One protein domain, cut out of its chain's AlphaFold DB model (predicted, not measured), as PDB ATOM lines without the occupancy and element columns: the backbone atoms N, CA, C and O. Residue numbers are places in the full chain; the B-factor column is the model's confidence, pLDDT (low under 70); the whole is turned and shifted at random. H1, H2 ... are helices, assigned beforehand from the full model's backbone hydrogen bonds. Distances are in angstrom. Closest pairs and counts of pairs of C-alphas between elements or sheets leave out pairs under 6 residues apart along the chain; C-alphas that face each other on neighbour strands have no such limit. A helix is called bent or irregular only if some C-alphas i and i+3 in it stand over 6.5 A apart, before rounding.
ATOM      1  N   LEU A  73      82.280 145.312 456.750       86.06
ATOM      2  CA  LEU A  73      82.013 146.253 457.829       86.06
ATOM      3  C   LEU A  73      82.555 147.645 457.499       86.06
ATOM      4  O   LEU A  73      81.839 148.633 457.642       86.06
ATOM      5  N   LYS A  74      83.784 147.739 456.974       83.75
ATOM      6  CA  LYS A  74      84.376 149.020 456.553       83.75
ATOM      7  C   LYS A  74      83.613 149.687 455.415       83.75
ATOM      8  O   LYS A  74      83.449 150.907 455.425       83.75
ATOM      9  N   ILE A  75      83.140 148.907 454.448       85.06
ATOM     10  CA  ILE A  75      82.290 149.406 453.360       85.06
ATOM     11  C   ILE A  75      80.961 149.921 453.925       85.06
ATOM     12  O   ILE A  75      80.509 151.000 453.542       85.06
ATOM     13  N   SER A  76      80.366 149.182 454.862       84.06
ATOM     14  CA  SER A  76      79.103 149.549 455.511       84.06
ATOM     15  C   SER A  76      79.237 150.850 456.311       84.06
ATOM     16  O   SER A  76      78.431 151.761 456.147       84.06
ATOM     17  N   GLU A  77      80.311 150.985 457.094       80.44
ATOM     18  CA  GLU A  77      80.642 152.197 457.852       80.44
ATOM     19  C   GLU A  77      80.793 153.419 456.933       80.44
ATOM     20  O   GLU A  77      80.222 154.474 457.200       80.44
ATOM     21  N   SER A  78      81.541 153.283 455.831       78.06
ATOM     22  CA  SER A  78      81.723 154.375 454.866       78.06
ATOM     23  C   SER A  78      80.397 154.801 454.243       78.06
ATOM     24  O   SER A  78      80.127 155.989 454.118       78.06
ATOM     25  N   LYS A  79      79.547 153.834 453.888       79.69
ATOM     26  CA  LYS A  79      78.261 154.105 453.247       79.69
ATOM     27  C   LYS A  79      77.290 154.839 454.172       79.69
ATOM     28  O   LYS A  79      76.588 155.735 453.719       79.69
ATOM     29  N   LEU A  80      77.265 154.483 455.457       75.12
ATOM     30  CA  LEU A  80      76.456 155.187 456.456       75.12
ATOM     31  C   LEU A  80      76.936 156.632 456.643       75.12
ATOM     32  O   LEU A  80      76.112 157.539 456.713       75.12
ATOM     33  N   LYS A  81      78.256 156.859 456.646       72.12
ATOM     34  CA  LYS A  81      78.840 158.211 456.720       72.12
ATOM     35  C   LYS A  81      78.491 159.088 455.521       72.12
ATOM     36  O   LYS A  81      78.346 160.289 455.693       72.12
ATOM     37  N   ASP A  82      78.343 158.505 454.335       72.44
ATOM     38  CA  ASP A  82      77.957 159.247 453.130       72.44
ATOM     39  C   ASP A  82      76.457 159.603 453.101       72.44
ATOM     40  O   ASP A  82      76.049 160.502 452.369       72.44
ATOM     41  N   GLN A  83      75.621 158.883 453.861       66.31
ATOM     42  CA  GLN A  83      74.165 159.077 453.906       66.31
ATOM     43  C   GLN A  83      73.692 159.959 455.065       66.31
ATOM     44  O   GLN A  83      72.569 160.459 455.024       66.31
ATOM     45  N   VAL A  84      74.523 160.149 456.088       61.06
ATOM     46  CA  VAL A  84      74.242 161.035 457.218       61.06
ATOM     47  C   VAL A  84      75.127 162.266 457.065       61.06
ATOM     48  O   VAL A  84      76.340 162.180 457.246       61.06
ATOM     49  N   ASP A  85      74.528 163.415 456.735       58.06
ATOM     50  CA  ASP A  85      75.228 164.701 456.792       58.06
ATOM     51  C   ASP A  85      75.835 164.841 458.190       58.06
ATOM     52  O   ASP A  85      75.110 164.807 459.184       58.06
ATOM     53  N   MET A  86      77.171 164.920 458.249       49.28
ATOM     54  CA  MET A  86      77.981 164.916 459.468       49.28
ATOM     55  C   MET A  86      77.317 165.702 460.605       49.28
ATOM     56  O   MET A  86      77.441 166.924 460.693       49.28
ATOM     57  N   LEU A  87      76.664 164.989 461.522       51.00
ATOM     58  CA  LEU A  87      76.409 165.521 462.847       51.00
ATOM     59  C   LEU A  87      77.775 165.646 463.515       51.00
ATOM     60  O   LEU A  87      78.551 164.693 463.550       51.00
ATOM     61  N   ASP A  88      78.089 166.854 463.969       51.31
ATOM     62  CA  ASP A  88      79.317 167.183 464.680       51.31
ATOM     63  C   ASP A  88      79.403 166.265 465.913       51.31
ATOM     64  O   ASP A  88      78.702 166.465 466.907       51.31
ATOM     65  N   TYR A  89      80.158 165.167 465.790       56.69
ATOM     66  CA  TYR A  89      80.172 164.075 466.761       56.69
ATOM     67  C   TYR A  89      80.777 164.568 468.074       56.69
ATOM     68  O   TYR A  89      81.989 164.540 468.285       56.69
ATOM     69  N   GLN A  90      79.914 165.023 468.977       60.38
ATOM     70  CA  GLN A  90      80.299 165.364 470.333       60.38
ATOM     71  C   GLN A  90      80.116 164.144 471.221       60.38
ATOM     72  O   GLN A  90      79.021 163.594 471.342       60.38
ATOM     73  N   VAL A  91      81.207 163.727 471.863       72.81
ATOM     74  CA  VAL A  91      81.147 162.697 472.896       72.81
ATOM     75  C   VAL A  91      80.197 163.188 473.995       72.81
ATOM     76  O   VAL A  91      80.418 164.279 474.534       72.81
ATOM     77  N   PRO A  92      79.152 162.413 474.343       78.50
ATOM     78  CA  PRO A  92      78.253 162.773 475.424       78.50
ATOM     79  C   PRO A  92      79.033 163.031 476.711       78.50
ATOM     80  O   PRO A  92      79.920 162.264 477.096       78.50
ATOM     81  N   LYS A  93      78.702 164.125 477.396       79.75
ATOM     82  CA  LYS A  93      79.305 164.452 478.689       79.75
ATOM     83  C   LYS A  93      79.079 163.289 479.664       79.75
ATOM     84  O   LYS A  93      77.933 162.903 479.872       79.75
ATOM     85  N   GLY A  94      80.136 162.759 480.281       83.38
ATOM     86  CA  GLY A  94      80.027 161.611 481.190       83.38
ATOM     87  C   GLY A  94      80.295 160.242 480.546       83.38
ATOM     88  O   GLY A  94      80.250 159.228 481.247       83.38
ATOM     89  N   TYR A  95      80.535 160.176 479.227       83.69
ATOM     90  CA  TYR A  95      80.767 158.909 478.525       83.69
ATOM     91  C   TYR A  95      81.970 158.153 479.096       83.69
ATOM     92  O   TYR A  95      81.835 157.004 479.503       83.69
ATOM     93  N   PHE A  96      83.135 158.797 479.185       88.81
ATOM     94  CA  PHE A  96      84.355 158.130 479.648       88.81
ATOM     95  C   PHE A  96      84.321 157.818 481.144       88.81
ATOM     96  O   PHE A  96      84.890 156.822 481.577       88.81
ATOM     97  N   GLU A  97      83.610 158.629 481.921       89.75
ATOM     98  CA  GLU A  97      83.407 158.435 483.351       89.75
ATOM     99  C   GLU A  97      82.543 157.199 483.648       89.75
ATOM    100  O   GLU A  97      82.709 156.566 484.687       89.75
ATOM    101  N   THR A  98      81.636 156.835 482.735       88.81
ATOM    102  CA  THR A  98      80.736 155.676 482.880       88.81
ATOM    103  C   THR A  98      81.148 154.469 482.037       88.81
ATOM    104  O   THR A  98      80.629 153.372 482.254       88.81
ATOM    105  N   LEU A  99      82.098 154.639 481.112       87.25
ATOM    106  CA  LEU A  99      82.518 153.618 480.153       87.25
ATOM    107  C   LEU A  99      83.009 152.345 480.842       87.25
ATOM    108  O   LEU A  99      82.583 151.253 480.479       87.25
ATOM    109  N   GLU A 100      83.856 152.476 481.863       90.31
ATOM    110  CA  GLU A 100      84.372 151.324 482.610       90.31
ATOM    111  C   GLU A 100      83.231 150.510 483.229       90.31
ATOM    112  O   GLU A 100      83.144 149.297 483.035       90.31
ATOM    113  N   HIS A 101      82.311 151.187 483.919       85.12
ATOM    114  CA  HIS A 101      81.162 150.542 484.544       85.12
ATOM    115  C   HIS A 101      80.233 149.905 483.498       85.12
ATOM    116  O   HIS A 101      79.710 148.810 483.713       85.12
ATOM    117  N   SER A 102      80.040 150.560 482.349       85.62
ATOM    118  CA  SER A 102      79.233 150.041 481.240       85.62
ATOM    119  C   SER A 102      79.834 148.764 480.649       85.62
ATOM    120  O   SER A 102      79.127 147.767 480.499       85.62
ATOM    121  N   ILE A 103      81.145 148.758 480.389       90.06
ATOM    122  CA  ILE A 103      81.868 147.587 479.882       90.06
ATOM    123  C   ILE A 103      81.774 146.434 480.881       90.06
ATOM    124  O   ILE A 103      81.424 145.318 480.499       90.06
ATOM    125  N   GLN A 104      82.030 146.690 482.166       89.12
ATOM    126  CA  GLN A 104      81.911 145.658 483.197       89.12
ATOM    127  C   GLN A 104      80.487 145.098 483.279       89.12
ATOM    128  O   GLN A 104      80.319 143.882 483.348       89.12
ATOM    129  N   SER A 105      79.470 145.958 483.200       86.62
ATOM    130  CA  SER A 105      78.064 145.537 483.202       86.62
ATOM    131  C   SER A 105      77.737 144.631 482.012       86.62
ATOM    132  O   SER A 105      77.134 143.582 482.216       86.62
ATOM    133  N   ARG A 106      78.201 144.969 480.800       85.25
ATOM    134  CA  ARG A 106      78.020 144.116 479.609       85.25
ATOM    135  C   ARG A 106      78.727 142.772 479.742       85.25
ATOM    136  O   ARG A 106      78.135 141.741 479.460       85.25
ATOM    137  N   ILE A 107      79.968 142.759 480.234       86.44
ATOM    138  CA  ILE A 107      80.715 141.509 480.456       86.44
ATOM    139  C   ILE A 107      79.984 140.607 481.460       86.44
ATOM    140  O   ILE A 107      79.995 139.384 481.321       86.44
ATOM    141  N   ILE A 108      79.379 141.191 482.496       85.19
ATOM    142  CA  ILE A 108      78.580 140.447 483.475       85.19
ATOM    143  C   ILE A 108      77.291 139.925 482.831       85.19
ATOM    144  O   ILE A 108      76.944 138.769 483.055       85.19
ATOM    145  N   GLU A 109      76.610 140.745 482.029       81.62
ATOM    146  CA  GLU A 109      75.395 140.364 481.306       81.62
ATOM    147  C   GLU A 109      75.638 139.183 480.363       81.62
ATOM    148  O   GLU A 109      74.906 138.197 480.426       81.62
ATOM    149  N   ASP A 110      76.689 139.233 479.545       81.12
ATOM    150  CA  ASP A 110      76.999 138.160 478.597       81.12
ATOM    151  C   ASP A 110      77.351 136.853 479.316       81.12
ATOM    152  O   ASP A 110      76.831 135.793 478.974       81.12
ATOM    153  N   LYS A 111      78.117 136.926 480.412       82.44
ATOM    154  CA  LYS A 111      78.364 135.752 481.268       82.44
ATOM    155  C   LYS A 111      77.085 135.206 481.905       82.44
ATOM    156  O   LYS A 111      76.979 134.001 482.144       82.44
ATOM    157  N   LEU A 112      76.120 136.075 482.215       79.38
ATOM    158  CA  LEU A 112      74.821 135.657 482.733       79.38
ATOM    159  C   LEU A 112      73.985 134.963 481.657       79.38
ATOM    160  O   LEU A 112      73.354 133.962 481.980       79.38
ATOM    161  N   LYS A 113      74.001 135.438 480.406       76.94
ATOM    162  CA  LYS A 113      73.291 134.797 479.282       76.94
ATOM    163  C   LYS A 113      73.749 133.355 479.063       76.94
ATOM    164  O   LYS A 113      72.912 132.489 478.840       76.94
ATOM    165  N   ASP A 114      75.042 133.084 479.227       75.75
ATOM    166  CA  ASP A 114      75.587 131.722 479.134       75.75
ATOM    167  C   ASP A 114      75.153 130.818 480.301       75.75
ATOM    168  O   ASP A 114      75.112 129.594 480.178       75.75
ATOM    169  N   THR A 115      74.830 131.413 481.454       73.50
ATOM    170  CA  THR A 115      74.510 130.686 482.694       73.50
ATOM    171  C   THR A 115      73.000 130.535 482.918       73.50
ATOM    172  O   THR A 115      72.555 129.598 483.581       73.50
ATOM    173  N   GLU A 244      67.446 160.320 461.958       69.31
ATOM    174  CA  GLU A 244      67.772 160.241 463.386       69.31
ATOM    175  C   GLU A 244      67.696 158.796 463.905       69.31
ATOM    176  O   GLU A 244      68.573 158.356 464.652       69.31
ATOM    177  N   ILE A 245      66.710 158.020 463.436       75.38
ATOM    178  CA  ILE A 245      66.595 156.584 463.726       75.38
ATOM    179  C   ILE A 245      67.788 155.828 463.139       75.38
ATOM    180  O   ILE A 245      68.443 155.070 463.853       75.38
ATOM    181  N   VAL A 246      68.107 156.044 461.860       74.69
ATOM    182  CA  VAL A 246      69.241 155.385 461.194       74.69
ATOM    183  C   VAL A 246      70.555 155.723 461.891       74.69
ATOM    184  O   VAL A 246      71.376 154.833 462.094       74.69
ATOM    185  N   ASN A 247      70.743 156.972 462.315       70.50
ATOM    186  CA  ASN A 247      71.958 157.390 463.001       70.50
ATOM    187  C   ASN A 247      72.078 156.776 464.406       70.50
ATOM    188  O   ASN A 247      73.146 156.296 464.778       70.50
ATOM    189  N   TYR A 248      70.981 156.715 465.166       76.31
ATOM    190  CA  TYR A 248      70.962 156.018 466.453       76.31
ATOM    191  C   TYR A 248      71.282 154.527 466.291       76.31
ATOM    192  O   TYR A 248      72.088 153.973 467.038       76.31
ATOM    193  N   LEU A 249      70.702 153.870 465.283       75.12
ATOM    194  CA  LEU A 249      70.969 152.459 465.008       75.12
ATOM    195  C   LEU A 249      72.419 152.237 464.558       75.12
ATOM    196  O   LEU A 249      73.067 151.322 465.049       75.12
ATOM    197  N   ALA A 250      72.969 153.106 463.710       72.75
ATOM    198  CA  ALA A 250      74.377 153.057 463.319       72.75
ATOM    199  C   ALA A 250      75.342 153.310 464.493       72.75
ATOM    200  O   ALA A 250      76.486 152.866 464.449       72.75
ATOM    201  N   GLN A 251      74.897 154.022 465.533       69.19
ATOM    202  CA  GLN A 251      75.669 154.265 466.751       69.19
ATOM    203  C   GLN A 251      75.633 153.081 467.724       69.19
ATOM    204  O   GLN A 251      76.611 152.833 468.426       69.19
ATOM    205  N   VAL A 252      74.488 152.407 467.830       69.38
ATOM    206  CA  VAL A 252      74.288 151.317 468.793       69.38
ATOM    207  C   VAL A 252      74.758 149.977 468.235       69.38
ATOM    208  O   VAL A 252      75.204 149.129 469.008       69.38
ATOM    209  N   TYR A 253      74.672 149.781 466.919       71.12
ATOM    210  CA  TYR A 253      75.122 148.557 466.273       71.12
ATOM    211  C   TYR A 253      76.623 148.577 465.998       71.12
ATOM    212  O   TYR A 253      77.189 149.556 465.519       71.12
ATOM    213  N   GLU A 254      77.262 147.445 466.267       67.94
ATOM    214  CA  GLU A 254      78.663 147.173 465.972       67.94
ATOM    215  C   GLU A 254      78.731 145.844 465.209       67.94
ATOM    216  O   GLU A 254      77.862 144.987 465.361       67.94
ATOM    217  N   GLY A 255      79.760 145.638 464.386       72.44
ATOM    218  CA  GLY A 255      79.961 144.326 463.762       72.44
ATOM    219  C   GLY A 255      78.999 144.019 462.605       72.44
ATOM    220  O   GLY A 255      78.724 144.863 461.747       72.44
ATOM    221  N   GLU A 256      78.516 142.778 462.585       71.12
ATOM    222  CA  GLU A 256      77.641 142.206 461.555       71.12
ATOM    223  C   GLU A 256      76.303 142.959 461.408       71.12
ATOM    224  O   GLU A 256      75.788 143.114 460.296       71.12
ATOM    225  N   ASP A 257      75.772 143.515 462.498       78.44
ATOM    226  CA  ASP A 257      74.486 144.224 462.507       78.44
ATOM    227  C   ASP A 257      74.506 145.492 461.630       78.44
ATOM    228  O   ASP A 257      73.512 145.834 460.981       78.44
ATOM    229  N   LEU A 258      75.664 146.154 461.511       79.94
ATOM    230  CA  LEU A 258      75.854 147.293 460.602       79.94
ATOM    231  C   LEU A 258      75.767 146.878 459.126       79.94
ATOM    232  O   LEU A 258      75.267 147.632 458.283       79.94
ATOM    233  N   ILE A 259      76.224 145.667 458.799       79.44
ATOM    234  CA  ILE A 259      76.147 145.109 457.442       79.44
ATOM    235  C   ILE A 259      74.676 144.868 457.074       79.44
ATOM    236  O   ILE A 259      74.246 145.173 455.959       79.44
ATOM    237  N   GLN A 260      73.868 144.386 458.019       78.12
ATOM    238  CA  GLN A 260      72.435 144.194 457.803       78.12
ATOM    239  C   GLN A 260      71.690 145.527 457.668       78.12
ATOM    240  O   GLN A 260      70.913 145.695 456.726       78.12
ATOM    241  N   LEU A 261      71.976 146.502 458.540       79.00
ATOM    242  CA  LEU A 261      71.372 147.838 458.487       79.00
ATOM    243  C   LEU A 261      71.587 148.499 457.114       79.00
ATOM    244  O   LEU A 261      70.645 148.999 456.499       79.00
ATOM    245  N   THR A 262      72.810 148.440 456.582       77.00
ATOM    246  CA  THR A 262      73.110 149.010 455.259       77.00
ATOM    247  C   THR A 262      72.441 148.269 454.109       77.00
ATOM    248  O   THR A 262      72.102 148.902 453.104       77.00
ATOM    249  N   LYS A 263      72.213 146.955 454.231       77.25
ATOM    250  CA  LYS A 263      71.433 146.179 453.257       77.25
ATOM    251  C   LYS A 263      69.977 146.641 453.226       77.25
ATOM    252  O   LYS A 263      69.474 146.900 452.135       77.25
ATOM    253  N   PHE A 264      69.345 146.829 454.386       71.12
ATOM    254  CA  PHE A 264      67.971 147.334 454.482       71.12
ATOM    255  C   PHE A 264      67.826 148.748 453.910       71.12
ATOM    256  O   PHE A 264      66.964 148.979 453.064       71.12
ATOM    257  N   ILE A 265      68.728 149.668 454.268       71.94
ATOM    258  CA  ILE A 265      68.737 151.032 453.709       71.94
ATOM    259  C   ILE A 265      68.897 150.998 452.175       71.94
ATOM    260  O   ILE A 265      68.286 151.775 451.435       71.94
ATOM    261  N   ASN A 266      69.705 150.067 451.658       68.88
ATOM    262  CA  ASN A 266      69.886 149.891 450.219       68.88
ATOM    263  C   ASN A 266      68.647 149.298 449.528       68.88
ATOM    264  O   ASN A 266      68.375 149.602 448.368       68.88
ATOM    265  N   GLU A 267      67.911 148.429 450.211       62.19
ATOM    266  CA  GLU A 267      66.716 147.768 449.687       62.19
ATOM    267  C   GLU A 267      65.513 148.724 449.654       62.19
ATOM    268  O   GLU A 267      64.755 148.732 448.682       62.19
ATOM    269  N   GLU A 268      65.400 149.623 450.631       57.06
ATOM    270  CA  GLU A 268      64.372 150.671 450.666       57.06
ATOM    271  C   GLU A 268      64.624 151.755 449.601       57.06
ATOM    272  O   GLU A 268      63.710 152.152 448.872       57.06
ATOM    273  N   THR A 269      65.890 152.141 449.390       50.97
ATOM    274  CA  THR A 269      66.282 153.014 448.264       50.97
ATOM    275  C   THR A 269      66.136 152.324 446.901       50.97
ATOM    276  O   THR A 269      65.824 152.981 445.905       50.97
ATOM    277  N   SER A 270      66.271 150.995 446.835       49.22
ATOM    278  CA  SER A 270      66.031 150.208 445.613       49.22
ATOM    279  C   SER A 270      64.543 149.989 445.317       49.22
ATOM    280  O   SER A 270      64.162 149.929 444.150       49.22
ATOM    281  N   SER A 271      63.691 149.940 446.344       46.31
ATOM    282  CA  SER A 271      62.228 149.828 446.220       46.31
ATOM    283  C   SER A 271      61.567 151.135 445.758       46.31
ATOM    284  O   SER A 271      60.436 151.127 445.278       46.31
ATOM    285  N   GLN A 272      62.293 152.260 445.806       44.16
ATOM    286  CA  GLN A 272      61.925 153.499 445.113       44.16
ATOM    287  C   GLN A 272      62.342 153.537 443.634       44.16
ATOM    288  O   GLN A 272      62.111 154.547 442.954       44.16
ATOM    289  N   ARG A 273      62.872 152.443 443.064       42.69
ATOM    290  CA  ARG A 273      62.793 152.273 441.613       42.69
ATOM    291  C   ARG A 273      61.329 152.060 441.258       42.69
ATOM    292  O   ARG A 273      60.827 150.941 441.271       42.69
ATOM    293  N   LYS A 274      60.656 153.165 440.911       44.84
ATOM    294  CA  LYS A 274      59.532 153.169 439.970       44.84
ATOM    295  C   LYS A 274      59.749 152.012 439.004       44.84
ATOM    296  O   LYS A 274      60.778 152.012 438.324       44.84
TER     297      LYS A 274
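What this domain is: This is residues 73 to 115 and 244 to 274 of the 292 residues of an uncharacterized protein of Sphingobacterium nematocida (UniProt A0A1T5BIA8). What does one see first? A small body of three helices, H1, H3 and the first part of H4, has a long arm, residues 88 to 115, whose helix H2 stands far out from it; residues 267 to 274, of which 267 to 271 belong to H4, also stick out. What is it made of? The 74 printed residues include four named helices, H1 to H4 in chain order, and no named strand; the class is all helix. How spread out is it? It is loose, with a radius of gyration of the C-alphas of 16.0 A and spans of 49 by 34 by 20 A.

How they stand to each other: What does the first helix touch? H1, residues 73 to 83, touches residues 256 to 262 alone of H4, residues 256 to 271; their closest C-alphas, of Ser 76 and Ile 259, are 5.7 A apart. They run the same way at a steep tilt of 45 degrees. Where is H2? H2, residues 95 to 115, is apart from H1, H4 and H3, residues 244 to 252. How does H3 stand? It is close but not clearly touching to H1, closest C-alphas Leu 80 and Ala 250 at 7.5 A, and to H4, Ala 250 and Leu 258 at 6.5 A. It runs opposite ways to both, at shallow tilts of 24 and 23 degrees. Are the backbones bonded as helices? Every O i to N i+4 pair is within hydrogen-bond range in H1, H3 and H4, and 15 of 17 are in H2.

Where its parts are: Where do the helices begin and end? H1 begins at C-alpha 73, (82.013, 146.253, 457.829), and H4 ends at C-alpha 271, (62.228, 149.828, 446.220). How long are they? From first to last C-alpha, H1 is 15.5 A, H2 29.2 A, H3 12.3 A and H4 23.0 A. Is H2 even? It is irregular, with C-alphas 97 and 100 at 7.2 A, and has a kink of 29 degrees near residue 102.

The domain as a whole: How are the parts linked? H1 to H2 is a long link, H3 to H4 a tight one; across the cut, residues 116 to 243 are not printed and C-alphas 115 and 244 are 35.9 A apart. Where is confidence low? Residues 83 to 90, 244, 251 to 252, 254 and 266 to 274 have a pLDDT under 70.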